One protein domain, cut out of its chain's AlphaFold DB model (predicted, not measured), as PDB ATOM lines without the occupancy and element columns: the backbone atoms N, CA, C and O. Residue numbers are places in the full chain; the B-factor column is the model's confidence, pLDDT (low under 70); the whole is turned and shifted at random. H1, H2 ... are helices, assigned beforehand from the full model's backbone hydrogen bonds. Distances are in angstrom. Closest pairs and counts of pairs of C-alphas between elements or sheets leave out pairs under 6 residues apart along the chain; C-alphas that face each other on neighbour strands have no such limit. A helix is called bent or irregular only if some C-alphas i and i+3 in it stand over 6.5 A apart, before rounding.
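This is residues 46 to 173 of the 204 residues of an uncharacterized protein of Candidatus Pacearchaeota archaeon (UniProt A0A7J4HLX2). Bent H5 crosses H4, H6 runs beside H4, H3 packs on H4 and H5, and H1's residues 46 to 52 stick out. 128 residues are printed, with six named helices, H1 to H6: all helix. It is only just compact, close to loose, radius of gyration of the C-alphas 16.7 A, spans 51 by 34 by 22 A.

H5, residues 115 to 144, one helix by its hydrogen bonds, is bent: C-alphas 132 and 135 are 6.7 A apart. Its arm H5a forms a hairpin with H4, residues 88 to 111; the closest C-alphas, Phe 105 and Ser 122, are 5.2 A apart. H6, residues 148 to 173, touches H4 at a shallow tilt of 1 degrees. H2, residues 64 to 71, has 0 of 4 O i to N i+4 pairs and 3 of 5 O i to N i+3 pairs within hydrogen-bond range.

H1, residues 46 to 62, begins at C-alpha (-13.507, -16.639, -63.808); H6 ends at C-alpha (17.670, -33.281, -34.623).

The printed part has no cut; 15 residues have pLDDT under 70.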
ATOM      1  N   ASP A  46     -13.068 -15.735 -64.879       51.06
ATOM      2  CA  ASP A  46     -13.507 -16.639 -63.808       51.06
ATOM      3  C   ASP A  46     -14.275 -17.838 -64.376       51.06
ATOM      4  O   ASP A  46     -13.957 -18.983 -64.043       51.06
ATOM      5  N   ILE A  47     -15.179 -17.597 -65.338       59.38
ATOM      6  CA  ILE A  47     -15.924 -18.658 -66.040       59.38
ATOM      7  C   ILE A  47     -14.962 -19.608 -66.759       59.38
ATOM      8  O   ILE A  47     -15.113 -20.830 -66.688       59.38
ATOM      9  N   LYS A  48     -13.944 -19.061 -67.431       65.69
ATOM     10  CA  LYS A  48     -12.983 -19.848 -68.208       65.69
ATOM     11  C   LYS A  48     -12.112 -20.733 -67.317       65.69
ATOM     12  O   LYS A  48     -11.860 -21.884 -67.665       65.69
ATOM     13  N   SER A  49     -11.695 -20.235 -66.151       62.47
ATOM     14  CA  SER A  49     -10.903 -21.016 -65.190       62.47
ATOM     15  C   SER A  49     -11.703 -22.179 -64.586       62.47
ATOM     16  O   SER A  49     -11.209 -23.308 -64.507       62.47
ATOM     17  N   GLU A  50     -12.968 -21.933 -64.233       65.50
ATOM     18  CA  GLU A  50     -13.846 -22.945 -63.653       65.50
ATOM     19  C   GLU A  50     -14.247 -24.001 -64.694       65.50
ATOM     20  O   GLU A  50     -14.272 -25.198 -64.394       65.50
ATOM     21  N   TYR A  51     -14.494 -23.576 -65.939       71.69
ATOM     22  CA  TYR A  51     -14.775 -24.471 -67.061       71.69
ATOM     23  C   TYR A  51     -13.579 -25.374 -67.385       71.69
ATOM     24  O   TYR A  51     -13.740 -26.594 -67.446       71.69
ATOM     25  N   LEU A  52     -12.369 -24.812 -67.499       69.69
ATOM     26  CA  LEU A  52     -11.151 -25.595 -67.726       69.69
ATOM     27  C   LEU A  52     -10.924 -26.601 -66.591       69.69
ATOM     28  O   LEU A  52     -10.669 -27.773 -66.853       69.69
ATOM     29  N   SER A  53     -11.089 -26.193 -65.329       67.50
ATOM     30  CA  SER A  53     -10.993 -27.104 -64.179       67.50
ATOM     31  C   SER A  53     -11.979 -28.282 -64.276       67.50
ATOM     32  O   SER A  53     -11.606 -29.436 -64.021       67.50
ATOM     33  N   LYS A  54     -13.224 -28.024 -64.705       74.62
ATOM     34  CA  LYS A  54     -14.253 -29.057 -64.911       74.62
ATOM     35  C   LYS A  54     -13.916 -29.996 -66.072       74.62
ATOM     36  O   LYS A  54     -14.013 -31.208 -65.890       74.62
ATOM     37  N   GLU A  55     -13.484 -29.470 -67.217       73.06
ATOM     38  CA  GLU A  55     -13.075 -30.252 -68.398       73.06
ATOM     39  C   GLU A  55     -11.863 -31.140 -68.101       73.06
ATOM     40  O   GLU A  55     -11.905 -32.350 -68.325       73.06
ATOM     41  N   TRP A  56     -10.814 -30.594 -67.480       69.69
ATOM     42  CA  TRP A  56      -9.656 -31.387 -67.069       69.69
ATOM     43  C   TRP A  56     -10.065 -32.494 -66.099       69.69
ATOM     44  O   TRP A  56      -9.731 -33.662 -66.299       69.69
ATOM     45  N   THR A  57     -10.872 -32.165 -65.088       68.75
ATOM     46  CA  THR A  57     -11.391 -33.164 -64.143       68.75
ATOM     47  C   THR A  57     -12.211 -34.248 -64.849       68.75
ATOM     48  O   THR A  57     -12.142 -35.416 -64.461       68.75
ATOM     49  N   LYS A  58     -12.960 -33.897 -65.900       72.62
ATOM     50  CA  LYS A  58     -13.741 -34.836 -66.710       72.62
ATOM     51  C   LYS A  58     -12.842 -35.770 -67.526       72.62
ATOM     52  O   LYS A  58     -12.989 -36.983 -67.399       72.62
ATOM     53  N   ILE A  59     -11.846 -35.236 -68.238       71.88
ATOM     54  CA  ILE A  59     -10.854 -36.020 -68.999       71.88
ATOM     55  C   ILE A  59     -10.115 -37.007 -68.079       71.88
ATOM     56  O   ILE A  59      -9.882 -38.168 -68.434       71.88
ATOM     57  N   PHE A  60      -9.783 -36.579 -66.858       64.88
ATOM     58  CA  PHE A  60      -9.138 -37.438 -65.865       64.88
ATOM     59  C   PHE A  60     -10.088 -38.470 -65.236       64.88
ATOM     60  O   PHE A  60      -9.644 -39.575 -64.917       64.88
ATOM     61  N   ARG A  61     -11.383 -38.165 -65.088       64.38
ATOM     62  CA  ARG A  61     -12.397 -39.128 -64.616       64.38
ATOM     63  C   ARG A  61     -12.729 -40.198 -65.651       64.38
ATOM     64  O   ARG A  61     -12.966 -41.344 -65.269       64.38
ATOM     65  N   GLU A  62     -12.741 -39.847 -66.933       69.25
ATOM     66  CA  GLU A  62     -13.072 -40.770 -68.025       69.25
ATOM     67  C   GLU A  62     -11.973 -41.821 -68.253       69.25
ATOM     68  O   GLU A  62     -12.262 -42.967 -68.614       69.25
ATOM     69  N   LYS A  63     -10.708 -41.508 -67.936       72.50
ATOM     70  CA  LYS A  63      -9.642 -42.520 -67.912       72.50
ATOM     71  C   LYS A  63      -9.795 -43.450 -66.703       72.50
ATOM     72  O   LYS A  63      -9.483 -43.108 -65.562       72.50
ATOM     73  N   LYS A  64     -10.191 -44.700 -66.976       61.66
ATOM     74  CA  LYS A  64     -10.378 -45.794 -65.995       61.66
ATOM     75  C   LYS A  64      -9.195 -45.974 -65.023       61.66
ATOM     76  O   LYS A  64      -9.395 -46.358 -63.874       61.66
ATOM     77  N   THR A  65      -7.977 -45.663 -65.468       66.94
ATOM     78  CA  THR A  65      -6.719 -45.754 -64.705       66.94
ATOM     79  C   THR A  65      -6.460 -44.604 -63.738       66.94
ATOM     80  O   THR A  65      -5.549 -44.717 -62.929       66.94
ATOM     81  N   LEU A  66      -7.224 -43.515 -63.781       64.94
ATOM     82  CA  LEU A  66      -7.111 -42.392 -62.840       64.94
ATOM     83  C   LEU A  66      -8.311 -42.314 -61.895       64.94
ATOM     84  O   LEU A  66      -8.194 -41.806 -60.782       64.94
ATOM     85  N   ASN A  67      -9.436 -42.922 -62.276       71.19
ATOM     86  CA  ASN A  67     -10.639 -42.971 -61.451       71.19
ATOM     87  C   ASN A  67     -10.421 -43.672 -60.087       71.19
ATOM     88  O   ASN A  67     -11.077 -43.342 -59.102       71.19
ATOM     89  N   TRP A  68      -9.461 -44.602 -59.978       79.75
ATOM     90  CA  TRP A  68      -9.128 -45.217 -58.683       79.75
ATOM     91  C   TRP A  68      -8.555 -44.203 -57.682       79.75
ATOM     92  O   TRP A  68      -8.853 -44.324 -56.500       79.75
ATOM     93  N   ILE A  69      -7.818 -43.179 -58.132       79.00
ATOM     94  CA  ILE A  69      -7.220 -42.151 -57.262       79.00
ATOM     95  C   ILE A  69      -8.314 -41.324 -56.584       79.00
ATOM     96  O   ILE A  69      -8.245 -41.063 -55.386       79.00
ATOM     97  N   TYR A  70      -9.380 -40.994 -57.315       78.69
ATOM     98  CA  TYR A  70     -10.526 -40.269 -56.762       78.69
ATOM     99  C   TYR A  70     -11.267 -41.057 -55.672       78.69
ATOM    100  O   TYR A  70     -11.870 -40.446 -54.791       78.69
ATOM    101  N   LYS A  71     -11.176 -42.396 -55.643       84.38
ATOM    102  CA  LYS A  71     -11.715 -43.198 -54.527       84.38
ATOM    103  C   LYS A  71     -10.973 -42.949 -53.211       84.38
ATOM    104  O   LYS A  71     -11.553 -43.136 -52.147       84.38
ATOM    105  N   PHE A  72      -9.725 -42.479 -53.273       85.50
ATOM    106  CA  PHE A  72      -8.945 -42.061 -52.107       85.50
ATOM    107  C   PHE A  72      -9.204 -40.607 -51.713       85.50
ATOM    108  O   PHE A  72      -8.543 -40.109 -50.808       85.50
ATOM    109  N   ASN A  73     -10.172 -39.916 -52.327       85.12
ATOM    110  CA  ASN A  73     -10.490 -38.542 -51.945       85.12
ATOM    111  C   ASN A  73     -10.743 -38.368 -50.430       85.12
ATOM    112  O   ASN A  73     -10.157 -37.460 -49.846       85.12
ATOM    113  N   PRO A  74     -11.484 -39.259 -49.735       87.44
ATOM    114  CA  PRO A  74     -11.636 -39.155 -48.281       87.44
ATOM    115  C   PRO A  74     -10.301 -39.224 -47.529       87.44
ATOM    116  O   PRO A  74     -10.105 -38.515 -46.543       87.44
ATOM    117  N   LEU A  75      -9.362 -40.043 -48.015       87.69
ATOM    118  CA  LEU A  75      -8.022 -40.151 -47.446       87.69
ATOM    119  C   LEU A  75      -7.224 -38.866 -47.678       87.69
ATOM    120  O   LEU A  75      -6.587 -38.378 -46.754       87.69
ATOM    121  N   PHE A  76      -7.273 -38.292 -48.880       87.81
ATOM    122  CA  PHE A  76      -6.588 -37.035 -49.181       87.81
ATOM    123  C   PHE A  76      -7.158 -35.858 -48.396       87.81
ATOM    124  O   PHE A  76      -6.391 -35.083 -47.831       87.81
ATOM    125  N   LYS A  77      -8.484 -35.786 -48.266       86.75
ATOM    126  CA  LYS A  77      -9.154 -34.797 -47.424       86.75
ATOM    127  C   LYS A  77      -8.717 -34.921 -45.971       86.75
ATOM    128  O   LYS A  77      -8.368 -33.923 -45.357       86.75
ATOM    129  N   PHE A  78      -8.657 -36.141 -45.442       87.81
ATOM    130  CA  PHE A  78      -8.155 -36.377 -44.092       87.81
ATOM    131  C   PHE A  78      -6.677 -35.996 -43.939       87.81
ATOM    132  O   PHE A  78      -6.310 -35.347 -42.962       87.81
ATOM    133  N   LEU A  79      -5.822 -36.385 -44.888       88.50
ATOM    134  CA  LEU A  79      -4.380 -36.160 -44.800       88.50
ATOM    135  C   LEU A  79      -4.011 -34.688 -44.976       88.50
ATOM    136  O   LEU A  79      -3.204 -34.167 -44.218       88.50
ATOM    137  N   PHE A  80      -4.585 -34.016 -45.967       87.31
ATOM    138  CA  PHE A  80      -4.146 -32.687 -46.390       87.31
ATOM    139  C   PHE A  80      -5.115 -31.573 -45.990       87.31
ATOM    140  O   PHE A  80      -4.773 -30.402 -46.123       87.31
ATOM    141  N   GLY A  81      -6.315 -31.913 -45.509       82.94
ATOM    142  CA  GLY A  81      -7.377 -30.943 -45.243       82.94
ATOM    143  C   GLY A  81      -8.032 -30.385 -46.501       82.94
ATOM    144  O   GLY A  81      -8.704 -29.359 -46.431       82.94
ATOM    145  N   TYR A  82      -7.825 -31.028 -47.654       84.94
ATOM    146  CA  TYR A  82      -8.329 -30.555 -48.937       84.94
ATOM    147  C   TYR A  82      -8.769 -31.715 -49.828       84.94
ATOM    148  O   TYR A  82      -8.129 -32.769 -49.850       84.94
ATOM    149  N   ASP A  83      -9.860 -31.517 -50.570       85.06
ATOM    150  CA  ASP A  83     -10.340 -32.500 -51.536       85.06
ATOM    151  C   ASP A  83      -9.335 -32.647 -52.691       85.06
ATOM    152  O   ASP A  83      -8.795 -31.670 -53.221       85.06
ATOM    153  N   PHE A  84      -9.080 -33.893 -53.087       83.19
ATOM    154  CA  PHE A  84      -8.207 -34.224 -54.200       83.19
ATOM    155  C   PHE A  84      -8.702 -33.562 -55.483       83.19
ATOM    156  O   PHE A  84      -9.768 -33.874 -56.018       83.19
ATOM    157  N   SER A  85      -7.874 -32.658 -55.986       81.50
ATOM    158  CA  SER A  85      -8.049 -31.968 -57.254       81.50
ATOM    159  C   SER A  85      -6.667 -31.677 -57.826       81.50
ATOM    160  O   SER A  85      -5.722 -31.440 -57.078       81.50
ATOM    161  N   PHE A  86      -6.522 -31.647 -59.149       77.00
ATOM    162  CA  PHE A  86      -5.305 -31.129 -59.788       77.00
ATOM    163  C   PHE A  86      -5.330 -29.595 -59.812       77.00
ATOM    164  O   PHE A  86      -5.159 -28.964 -60.848       77.00
ATOM    165  N   SER A  87      -5.622 -28.997 -58.658       81.25
ATOM    166  CA  SER A  87      -5.688 -27.554 -58.478       81.25
ATOM    167  C   SER A  87      -4.434 -27.044 -57.783       81.25
ATOM    168  O   SER A  87      -3.738 -27.765 -57.061       81.25
ATOM    169  N   TRP A  88      -4.180 -25.753 -57.961       81.75
ATOM    170  CA  TRP A  88      -3.117 -25.050 -57.257       81.75
ATOM    171  C   TRP A  88      -3.262 -25.131 -55.726       81.75
ATOM    172  O   TRP A  88      -2.286 -25.337 -54.996       81.75
ATOM    173  N   ALA A  89      -4.502 -25.053 -55.240       85.19
ATOM    174  CA  ALA A  89      -4.832 -25.187 -53.828       85.19
ATOM    175  C   ALA A  89      -4.415 -26.557 -53.270       85.19
ATOM    176  O   ALA A  89      -3.782 -26.629 -52.218       85.19
ATOM    177  N   PHE A  90      -4.683 -27.641 -54.003       86.38
ATOM    178  CA  PHE A  90      -4.299 -28.987 -53.578       86.38
ATOM    179  C   PHE A  90      -2.778 -29.168 -53.503       86.38
ATOM    180  O   PHE A  90      -2.268 -29.704 -52.519       86.38
ATOM    181  N   VAL A  91      -2.036 -28.689 -54.509       87.00
ATOM    182  CA  VAL A  91      -0.560 -28.737 -54.512       87.00
ATOM    183  C   VAL A  91       0.002 -27.977 -53.309       87.00
ATOM    184  O   VAL A  91       0.899 -28.469 -52.622       87.00
ATOM    185  N   THR A  92      -0.568 -26.812 -53.009       87.00
ATOM    186  CA  THR A  92      -0.191 -25.996 -51.851       87.00
ATOM    187  C   THR A  92      -0.479 -26.719 -50.531       87.00
ATOM    188  O   THR A  92       0.412 -26.815 -49.688       87.00
ATOM    189  N   ALA A  93      -1.676 -27.298 -50.363       89.88
ATOM    190  CA  ALA A  93      -2.020 -28.106 -49.188       89.88
ATOM    191  C   ALA A  93      -1.050 -29.278 -48.995       89.88
ATOM    192  O   ALA A  93      -0.564 -29.518 -47.888       89.88
ATOM    193  N   PHE A  94      -0.720 -29.982 -50.080       90.56
ATOM    194  CA  PHE A  94       0.224 -31.091 -50.059       90.56
ATOM    195  C   PHE A  94       1.633 -30.650 -49.636       90.56
ATOM    196  O   PHE A  94       2.261 -31.303 -48.800       90.56
ATOM    197  N   LEU A  95       2.126 -29.521 -50.158       90.31
ATOM    198  CA  LEU A  95       3.423 -28.962 -49.764       90.31
ATOM    199  C   LEU A  95       3.439 -28.541 -48.294       90.31
ATOM    200  O   LEU A  95       4.386 -28.875 -47.583       90.31
ATOM    201  N   ILE A  96       2.390 -27.871 -47.813       89.62
ATOM    202  CA  ILE A  96       2.244 -27.510 -46.396       89.62
ATOM    203  C   ILE A  96       2.282 -28.768 -45.527       89.62
ATOM    204  O   ILE A  96       3.042 -28.829 -44.559       89.62
ATOM    205  N   TRP A  97       1.527 -29.803 -45.897       94.31
ATOM    206  CA  TRP A  97       1.539 -31.074 -45.183       94.31
ATOM    207  C   TRP A  97       2.935 -31.709 -45.154       94.31
ATOM    208  O   TRP A  97       3.383 -32.150 -44.096       94.31
ATOM    209  N   LEU A  98       3.674 -31.695 -46.270       91.19
ATOM    210  CA  LEU A  98       5.055 -32.188 -46.321       91.19
ATOM    211  C   LEU A  98       6.011 -31.383 -45.433       91.19
ATOM    212  O   LEU A  98       6.870 -31.975 -44.771       91.19
ATOM    213  N   ILE A  99       5.873 -30.054 -45.397       88.38
ATOM    214  CA  ILE A  99       6.656 -29.171 -44.520       88.38
ATOM    215  C   ILE A  99       6.423 -29.564 -43.059       88.38
ATOM    216  O   ILE A  99       7.379 -29.816 -42.319       88.38
ATOM    217  N   ILE A 100       5.155 -29.675 -42.662       91.50
ATOM    218  CA  ILE A 100       4.739 -30.065 -41.314       91.50
ATOM    219  C   ILE A 100       5.276 -31.466 -40.982       91.50
ATOM    220  O   ILE A 100       5.937 -31.654 -39.960       91.50
ATOM    221  N   PHE A 101       5.097 -32.438 -41.873       93.00
ATOM    222  CA  PHE A 101       5.602 -33.796 -41.685       93.00
ATOM    223  C   PHE A 101       7.120 -33.844 -41.509       93.00
ATOM    224  O   PHE A 101       7.629 -34.507 -40.603       93.00
ATOM    225  N   SER A 102       7.858 -33.084 -42.313       88.19
ATOM    226  CA  SER A 102       9.310 -32.952 -42.198       88.19
ATOM    227  C   SER A 102       9.755 -32.313 -40.870       88.19
ATOM    228  O   SER A 102      10.846 -32.612 -40.362       88.19
ATOM    229  N   LEU A 103       8.928 -31.441 -40.288       87.62
ATOM    230  CA  LEU A 103       9.162 -30.851 -38.971       87.62
ATOM    231  C   LEU A 103       8.863 -31.826 -37.836       87.62
ATOM    232  O   LEU A 103       9.612 -31.845 -36.867       87.62
ATOM    233  N   PHE A 104       7.818 -32.645 -37.918       89.06
ATOM    234  CA  PHE A 104       7.446 -33.520 -36.802       89.06
ATOM    235  C   PHE A 104       8.145 -34.879 -36.836       89.06
ATOM    236  O   PHE A 104       8.536 -35.393 -35.786       89.06
ATOM    237  N   PHE A 105       8.385 -35.450 -38.017       91.19
ATOM    238  CA  PHE A 105       8.897 -36.816 -38.130       91.19
ATOM    239  C   PHE A 105      10.214 -37.071 -37.384       91.19
ATOM    240  O   PHE A 105      10.297 -38.042 -36.623       91.19
ATOM    241  N   PRO A 106      11.254 -36.223 -37.504       87.69
ATOM    242  CA  PRO A 106      12.512 -36.484 -36.813       87.69
ATOM    243  C   PRO A 106      12.383 -36.353 -35.292       87.69
ATOM    244  O   PRO A 106      13.182 -36.949 -34.573       87.69
ATOM    245  N   GLN A 107      11.371 -35.624 -34.818       87.94
ATOM    246  CA  GLN A 107      11.152 -35.312 -33.409       87.94
ATOM    247  C   GLN A 107      10.430 -36.490 -32.759       87.94
ATOM    248  O   GLN A 107      10.895 -37.037 -31.762       87.94
ATOM    249  N   VAL A 108       9.373 -36.977 -33.411       91.38
ATOM    250  CA  VAL A 108       8.657 -38.192 -33.013       91.38
ATOM    251  C   VAL A 108       9.592 -39.405 -33.048       91.38
ATOM    252  O   VAL A 108       9.599 -40.200 -32.113       91.38
ATOM    253  N   LYS A 109      10.462 -39.521 -34.059       89.88
ATOM    254  CA  LYS A 109      11.461 -40.602 -34.148       89.88
ATOM    255  C   LYS A 109      12.490 -40.601 -33.006       89.88
ATOM    256  O   LYS A 109      13.137 -41.615 -32.763       89.88
ATOM    257  N   LEU A 110      12.695 -39.476 -32.319       86.38
ATOM    258  CA  LEU A 110      13.566 -39.436 -31.136       86.38
ATOM    259  C   LEU A 110      12.873 -39.968 -29.882       86.38
ATOM    260  O   LEU A 110      13.557 -40.454 -28.983       86.38
ATOM    261  N   ILE A 111      11.545 -39.878 -29.838       88.75
ATOM    262  CA  ILE A 111      10.713 -40.330 -28.723       88.75
ATOM    263  C   ILE A 111      10.385 -41.818 -28.888       88.75
ATOM    264  O   ILE A 111      10.543 -42.596 -27.950       88.75
ATOM    265  N   PHE A 112       9.986 -42.228 -30.093       89.88
ATOM    266  CA  PHE A 112       9.597 -43.600 -30.404       89.88
ATOM    267  C   PHE A 112      10.746 -44.359 -31.070       89.88
ATOM    268  O   PHE A 112      11.245 -43.963 -32.122       89.88
ATOM    269  N   SER A 113      11.142 -45.485 -30.476       82.62
ATOM    270  CA  SER A 113      12.202 -46.356 -31.005       82.62
ATOM    271  C   SER A 113      11.785 -47.101 -32.278       82.62
ATOM    272  O   SER A 113      12.624 -47.381 -33.134       82.62
ATOM    273  N   GLN A 114      10.493 -47.407 -32.420       91.62
ATOM    274  CA  GLN A 114       9.942 -48.128 -33.563       91.62
ATOM    275  C   GLN A 114       9.626 -47.182 -34.728       91.62
ATOM    276  O   GLN A 114       8.823 -46.255 -34.605       91.62
ATOM    277  N   THR A 115      10.218 -47.459 -35.894       87.56
ATOM    278  CA  THR A 115      10.058 -46.624 -37.097       87.56
ATOM    279  C   THR A 115       8.600 -46.522 -37.546       87.56
ATOM    280  O   THR A 115       8.146 -45.417 -37.830       87.56
ATOM    281  N   PHE A 116       7.847 -47.626 -37.565       91.00
ATOM    282  CA  PHE A 116       6.447 -47.621 -38.012       91.00
ATOM    283  C   PHE A 116       5.538 -46.806 -37.089       91.00
ATOM    284  O   PHE A 116       4.782 -45.966 -37.572       91.00
ATOM    285  N   SER A 117       5.686 -46.960 -35.773       91.88
ATOM    286  CA  SER A 117       4.947 -46.170 -34.781       91.88
ATOM    287  C   SER A 117       5.282 -44.684 -34.909       91.88
ATOM    288  O   SER A 117       4.386 -43.844 -34.942       91.88
ATOM    289  N   SER A 118       6.567 -44.349 -35.095       92.25
ATOM    290  CA  SER A 118       6.978 -42.960 -35.320       92.25
ATOM    291  C   SER A 118       6.397 -42.373 -36.608       92.25
ATOM    292  O   SER A 118       5.990 -41.214 -36.623       92.25
ATOM    293  N   LEU A 119       6.311 -43.171 -37.678       92.94
ATOM    294  CA  LEU A 119       5.735 -42.761 -38.954       92.94
ATOM    295  C   LEU A 119       4.233 -42.492 -38.808       92.94
ATOM    296  O   LEU A 119       3.785 -41.410 -39.172       92.94
ATOM    297  N   GLY A 120       3.480 -43.435 -38.233       92.44
ATOM    298  CA  GLY A 120       2.031 -43.312 -38.050       92.44
ATOM    299  C   GLY A 120       1.646 -42.096 -37.208       92.44
ATOM    300  O   GLY A 120       0.797 -41.308 -37.614       92.44
ATOM    301  N   ILE A 121       2.345 -41.878 -36.090       93.94
ATOM    302  CA  ILE A 121       2.127 -40.708 -35.226       93.94
ATOM    303  C   ILE A 121       2.478 -39.411 -35.961       93.94
ATOM    304  O   ILE A 121       1.745 -38.430 -35.868       93.94
ATOM    305  N   SER A 122       3.570 -39.397 -36.729       93.81
ATOM    306  CA  SER A 122       3.965 -38.207 -37.491       93.81
ATOM    307  C   SER A 122       2.957 -37.872 -38.582       93.81
ATOM    308  O   SER A 122       2.641 -36.699 -38.758       93.81
ATOM    309  N   ILE A 123       2.428 -38.880 -39.284       94.38
ATOM    310  CA  ILE A 123       1.348 -38.701 -40.259       94.38
ATOM    311  C   ILE A 123       0.126 -38.115 -39.551       94.38
ATOM    312  O   ILE A 123      -0.358 -37.078 -39.982       94.38
ATOM    313  N   ALA A 124      -0.317 -38.703 -38.437       94.06
ATOM    314  CA  ALA A 124      -1.484 -38.222 -37.699       94.06
ATOM    315  C   ALA A 124      -1.336 -36.758 -37.250       94.06
ATOM    316  O   ALA A 124      -2.199 -35.937 -37.550       94.06
ATOM    317  N   ILE A 125      -0.218 -36.408 -36.601       94.12
ATOM    318  CA  ILE A 125       0.061 -35.031 -36.156       94.12
ATOM    319  C   ILE A 125       0.084 -34.071 -37.347       94.12
ATOM    320  O   ILE A 125      -0.489 -32.985 -37.279       94.12
ATOM    321  N   SER A 126       0.730 -34.475 -38.443       93.75
ATOM    322  CA  SER A 126       0.871 -33.611 -39.617       93.75
ATOM    323  C   SER A 126      -0.450 -33.383 -40.321       93.75
ATOM    324  O   SER A 126      -0.733 -32.263 -40.727       93.75
ATOM    325  N   SER A 127      -1.281 -34.420 -40.407       93.62
ATOM    326  CA  SER A 127      -2.617 -34.325 -40.978       93.62
ATOM    327  C   SER A 127      -3.519 -33.437 -40.135       93.62
ATOM    328  O   SER A 127      -4.166 -32.546 -40.676       93.62
ATOM    329  N   ILE A 128      -3.505 -33.594 -38.806       94.19
ATOM    330  CA  ILE A 128      -4.256 -32.712 -37.901       94.19
ATOM    331  C   ILE A 128      -3.819 -31.260 -38.111       94.19
ATOM    332  O   ILE A 128      -4.654 -30.403 -38.382       94.19
ATOM    333  N   ALA A 129      -2.516 -30.978 -38.060       93.00
ATOM    334  CA  ALA A 129      -2.003 -29.625 -38.251       93.00
ATOM    335  C   ALA A 129      -2.323 -29.057 -39.649       93.00
ATOM    336  O   ALA A 129      -2.696 -27.889 -39.760       93.00
ATOM    337  N   ALA A 130      -2.234 -29.872 -40.705       91.00
ATOM    338  CA  ALA A 130      -2.563 -29.458 -42.067       91.00
ATOM    339  C   ALA A 130      -4.049 -29.117 -42.232       91.00
ATOM    340  O   ALA A 130      -4.350 -28.118 -42.872       91.00
ATOM    341  N   ASN A 131      -4.970 -29.847 -41.594       89.81
ATOM    342  CA  ASN A 131      -6.401 -29.513 -41.640       89.81
ATOM    343  C   ASN A 131      -6.700 -28.105 -41.101       89.81
ATOM    344  O   ASN A 131      -7.601 -27.436 -41.599       89.81
ATOM    345  N   TYR A 132      -5.933 -27.627 -40.118       90.56
ATOM    346  CA  TYR A 132      -6.093 -26.270 -39.589       90.56
ATOM    347  C   TYR A 132      -5.330 -25.209 -40.391       90.56
ATOM    348  O   TYR A 132      -5.809 -24.082 -40.529       90.56
ATOM    349  N   LEU A 133      -4.129 -25.537 -40.875       88.62
ATOM    350  CA  LEU A 133      -3.225 -24.570 -41.503       88.62
ATOM    351  C   LEU A 133      -3.430 -24.443 -43.013       88.62
ATOM    352  O   LEU A 133      -3.336 -23.332 -43.534       88.62
ATOM    353  N   ALA A 134      -3.702 -25.541 -43.717       86.81
ATOM    354  CA  ALA A 134      -3.781 -25.547 -45.173       86.81
ATOM    355  C   ALA A 134      -4.915 -24.656 -45.704       86.81
ATOM    356  O   ALA A 134      -4.593 -23.787 -46.511       86.81
ATOM    357  N   PRO A 135      -6.179 -24.747 -45.226       87.25
ATOM    358  CA  PRO A 135      -7.254 -23.888 -45.731       87.25
ATOM    359  C   PRO A 135      -6.946 -22.401 -45.532       87.25
ATOM    360  O   PRO A 135      -6.951 -21.638 -46.487       87.25
ATOM    361  N   LYS A 136      -6.522 -22.010 -44.320       89.06
ATOM    362  CA  LYS A 136      -6.165 -20.615 -44.006       89.06
ATOM    363  C   LYS A 136      -5.023 -20.082 -44.867       89.06
ATOM    364  O   LYS A 136      -5.037 -18.925 -45.272       89.06
ATOM    365  N   THR A 137      -4.014 -20.915 -45.114       86.50
ATOM    366  CA  THR A 137      -2.860 -20.520 -45.929       86.50
ATOM    367  C   THR A 137      -3.256 -20.395 -47.395       86.50
ATOM    368  O   THR A 137      -2.810 -19.466 -48.057       86.50
ATOM    369  N   ILE A 138      -4.111 -21.293 -47.894       85.69
ATOM    370  CA  ILE A 138      -4.654 -21.223 -49.254       85.69
ATOM    371  C   ILE A 138      -5.503 -19.968 -49.427       85.69
ATOM    372  O   ILE A 138      -5.284 -19.255 -50.397       85.69
ATOM    373  N   ASP A 139      -6.405 -19.667 -48.492       86.38
ATOM    374  CA  ASP A 139      -7.261 -18.474 -48.548       86.38
ATOM    375  C   ASP A 139      -6.430 -17.182 -48.523       86.38
ATOM    376  O   ASP A 139      -6.708 -16.217 -49.234       86.38
ATOM    377  N   TYR A 140      -5.358 -17.164 -47.729       86.25
ATOM    378  CA  TYR A 140      -4.429 -16.038 -47.708       86.25
ATOM    379  C   TYR A 140      -3.644 -15.922 -49.020       86.25
ATOM    380  O   TYR A 140      -3.526 -14.834 -49.581       86.25
ATOM    381  N   LEU A 141      -3.136 -17.036 -49.545       81.75
ATOM    382  CA  LEU A 141      -2.397 -17.059 -50.806       81.75
ATOM    383  C   LEU A 141      -3.275 -16.671 -51.996       81.75
ATOM    384  O   LEU A 141      -2.825 -15.903 -52.839       81.75
ATOM    385  N   SER A 142      -4.520 -17.143 -52.054       79.88
ATOM    386  CA  SER A 142      -5.456 -16.803 -53.129       79.88
ATOM    387  C   SER A 142      -5.822 -15.318 -53.134       79.88
ATOM    388  O   SER A 142      -6.096 -14.769 -54.194       79.88
ATOM    389  N   SER A 143      -5.757 -14.637 -51.984       81.44
ATOM    390  CA  SER A 143      -5.939 -13.180 -51.916       81.44
ATOM    391  C   SER A 143      -4.766 -12.381 -52.505       81.44
ATOM    392  O   SER A 143      -4.951 -11.255 -52.970       81.44
ATOM    393  N   ILE A 144      -3.561 -12.960 -52.493       78.44
ATOM    394  CA  ILE A 144      -2.326 -12.319 -52.970       78.44
ATOM    395  C   ILE A 144      -2.090 -12.641 -54.443       78.44
ATOM    396  O   ILE A 144      -1.662 -11.780 -55.206       78.44
ATOM    397  N   VAL A 145      -2.368 -13.880 -54.835       76.81
ATOM    398  CA  VAL A 145      -2.115 -14.370 -56.181       76.81
ATOM    399  C   VAL A 145      -3.281 -14.007 -57.090       76.81
ATOM    400  O   VAL A 145      -4.360 -14.587 -56.990       76.81
ATOM    401  N   LYS A 146      -3.038 -13.089 -58.026       76.62
ATOM    402  CA  LYS A 146      -4.029 -12.707 -59.042       76.62
ATOM    403  C   LYS A 146      -3.732 -13.323 -60.402       76.62
ATOM    404  O   LYS A 146      -4.663 -13.596 -61.156       76.62
ATOM    405  N   ASP A 147      -2.457 -13.583 -60.692       80.19
ATOM    406  CA  ASP A 147      -2.025 -14.137 -61.968       80.19
ATOM    407  C   ASP A 147      -1.247 -15.450 -61.825       80.19
ATOM    408  O   ASP A 147      -0.721 -15.824 -60.776       80.19
ATOM    409  N   ILE A 148      -1.158 -16.187 -62.933       72.31
ATOM    410  CA  ILE A 148      -0.505 -17.500 -62.967       72.31
ATOM    411  C   ILE A 148       0.998 -17.433 -62.658       72.31
ATOM    412  O   ILE A 148       1.566 -18.384 -62.121       72.31
ATOM    413  N   TRP A 149       1.631 -16.296 -62.945       73.56
ATOM    414  CA  TRP A 149       3.031 -16.042 -62.612       73.56
ATOM    415  C   TRP A 149       3.242 -15.905 -61.104       73.56
ATOM    416  O   TRP A 149       4.223 -16.436 -60.583       73.56
ATOM    417  N   ASP A 150       2.288 -15.301 -60.390       76.00
ATOM    418  CA  ASP A 150       2.341 -15.203 -58.931       76.00
ATOM    419  C   ASP A 150       2.269 -16.599 -58.300       76.00
ATOM    420  O   ASP A 150       3.021 -16.899 -57.372       76.00
ATOM    421  N   ASN A 151       1.441 -17.499 -58.853       76.44
ATOM    422  CA  ASN A 151       1.365 -18.894 -58.399       76.44
ATOM    423  C   ASN A 151       2.722 -19.592 -58.531       76.44
ATOM    424  O   ASN A 151       3.153 -20.305 -57.627       76.44
ATOM    425  N   LEU A 152       3.426 -19.364 -59.639       80.25
ATOM    426  CA  LEU A 152       4.727 -19.978 -59.886       80.25
ATOM    427  C   LEU A 152       5.809 -19.434 -58.937       80.25
ATOM    428  O   LEU A 152       6.620 -20.204 -58.421       80.25
ATOM    429  N   ILE A 153       5.782 -18.133 -58.632       82.00
ATOM    430  CA  ILE A 153       6.670 -17.520 -57.632       82.00
ATOM    431  C   ILE A 153       6.388 -18.095 -56.239       82.00
ATOM    432  O   ILE A 153       7.319 -18.500 -55.538       82.00
ATOM    433  N   VAL A 154       5.113 -18.201 -55.855       80.31
ATOM    434  CA  VAL A 154       4.691 -18.833 -54.596       80.31
ATOM    435  C   VAL A 154       5.154 -20.289 -54.536       80.31
ATOM    436  O   VAL A 154       5.652 -20.721 -53.496       80.31
ATOM    437  N   LEU A 155       5.064 -21.039 -55.643       83.06
ATOM    438  CA  LEU A 155       5.560 -22.416 -55.719       83.06
ATOM    439  C   LEU A 155       7.042 -22.492 -55.372       83.06
ATOM    440  O   LEU A 155       7.452 -23.278 -54.517       83.06
ATOM    441  N   ILE A 156       7.845 -21.674 -56.054       85.19
ATOM    442  CA  ILE A 156       9.296 -21.629 -55.884       85.19
ATOM    443  C   ILE A 156       9.622 -21.260 -54.438       85.19
ATOM    444  O   ILE A 156      10.446 -21.923 -53.805       85.19
ATOM    445  N   PHE A 157       8.931 -20.262 -53.887       84.12
ATOM    446  CA  PHE A 157       9.093 -19.856 -52.499       84.12
ATOM    447  C   PHE A 157       8.769 -20.994 -51.518       84.12
ATOM    448  O   PHE A 157       9.567 -21.270 -50.621       84.12
ATOM    449  N   LEU A 158       7.661 -21.717 -51.711       82.69
ATOM    450  CA  LEU A 158       7.291 -22.873 -50.884       82.69
ATOM    451  C   LEU A 158       8.317 -24.007 -50.973       82.69
ATOM    452  O   LEU A 158       8.626 -24.638 -49.962       82.69
ATOM    453  N   ILE A 159       8.887 -24.256 -52.154       85.50
ATOM    454  CA  ILE A 159       9.942 -25.260 -52.341       85.50
ATOM    455  C   ILE A 159      11.215 -24.847 -51.598       85.50
ATOM    456  O   ILE A 159      11.808 -25.667 -50.891       85.50
ATOM    457  N   ILE A 160      11.627 -23.581 -51.708       83.31
ATOM    458  CA  ILE A 160      12.775 -23.042 -50.967       83.31
ATOM    459  C   ILE A 160      12.532 -23.170 -49.459       83.31
ATOM    460  O   ILE A 160      13.404 -23.655 -48.733       83.31
ATOM    461  N   LEU A 161      11.334 -22.808 -48.991       80.81
ATOM    462  CA  LEU A 161      10.938 -22.930 -47.592       80.81
ATOM    463  C   LEU A 161      10.999 -24.387 -47.119       80.81
ATOM    464  O   LEU A 161      11.560 -24.661 -46.059       80.81
ATOM    465  N   LEU A 162      10.500 -25.335 -47.915       84.94
ATOM    466  CA  LEU A 162      10.575 -26.766 -47.621       84.94
ATOM    467  C   LEU A 162      12.031 -27.244 -47.490       84.94
ATOM    468  O   LEU A 162      12.361 -27.965 -46.543       84.94
ATOM    469  N   ILE A 163      12.920 -26.827 -48.398       86.00
ATOM    470  CA  ILE A 163      14.353 -27.157 -48.341       86.00
ATOM    471  C   ILE A 163      14.986 -26.593 -47.062       86.00
ATOM    472  O   ILE A 163      15.715 -27.307 -46.362       86.00
ATOM    473  N   LEU A 164      14.685 -25.336 -46.733       82.56
ATOM    474  CA  LEU A 164      15.200 -24.652 -45.549       82.56
ATOM    475  C   LEU A 164      14.712 -25.324 -44.260       82.56
ATOM    476  O   LEU A 164      15.512 -25.630 -43.376       82.56
ATOM    477  N   VAL A 165      13.424 -25.658 -44.188       81.38
ATOM    478  CA  VAL A 165      12.822 -26.412 -43.082       81.38
ATOM    479  C   VAL A 165      13.481 -27.780 -42.923       81.38
ATOM    480  O   VAL A 165      13.821 -28.180 -41.808       81.38
ATOM    481  N   PHE A 166      13.728 -28.497 -44.019       84.38
ATOM    482  CA  PHE A 166      14.407 -29.789 -43.972       84.38
ATOM    483  C   PHE A 166      15.852 -29.668 -43.464       84.38
ATOM    484  O   PHE A 166      16.335 -30.528 -42.717       84.38
ATOM    485  N   TYR A 167      16.552 -28.596 -43.842       85.12
ATOM    486  CA  TYR A 167      17.893 -28.302 -43.349       85.12
ATOM    487  C   TYR A 167      17.892 -27.980 -41.847       85.12
ATOM    488  O   TYR A 167      18.640 -28.601 -41.083       85.12
ATOM    489  N   LEU A 168      17.001 -27.092 -41.398       80.75
ATOM    490  CA  LEU A 168      16.850 -26.731 -39.986       80.75
ATOM    491  C   LEU A 168      16.451 -27.932 -39.124       80.75
ATOM    492  O   LEU A 168      17.074 -28.185 -38.092       80.75
ATOM    493  N   SER A 169      15.482 -28.731 -39.577       78.50
ATOM    494  CA  SER A 169      15.021 -29.941 -38.887       78.50
ATOM    495  C   SER A 169      16.176 -30.917 -38.621       78.50
ATOM    496  O   SER A 169      16.308 -31.472 -37.525       78.50
ATOM    497  N   LYS A 170      17.112 -31.060 -39.569       83.44
ATOM    498  CA  LYS A 170      18.330 -31.865 -39.368       83.44
ATOM    499  C   LYS A 170      19.270 -31.279 -38.323       83.44
ATOM    500  O   LYS A 170      19.813 -32.042 -37.519       83.44
ATOM    501  N   LEU A 171      19.492 -29.966 -38.338       84.69
ATOM    502  CA  LEU A 171      20.350 -29.301 -37.354       84.69
ATOM    503  C   LEU A 171      19.787 -29.463 -35.940       84.69
ATOM    504  O   LEU A 171      20.522 -29.858 -35.029       84.69
ATOM    505  N   VAL A 172      18.480 -29.243 -35.777       85.50
ATOM    506  CA  VAL A 172      17.766 -29.435 -34.510       85.50
ATOM    507  C   VAL A 172      17.863 -30.891 -34.059       85.50
ATOM    508  O   VAL A 172      18.308 -31.155 -32.943       85.50
ATOM    509  N   SER A 173      17.568 -31.852 -34.940       82.00
ATOM    510  CA  SER A 173      17.670 -33.281 -34.623       82.00
ATOM    511  C   SER A 173      19.088 -33.681 -34.192       82.00
ATOM    512  O   SER A 173      19.256 -34.456 -33.249       82.00
TER     513      SER A 173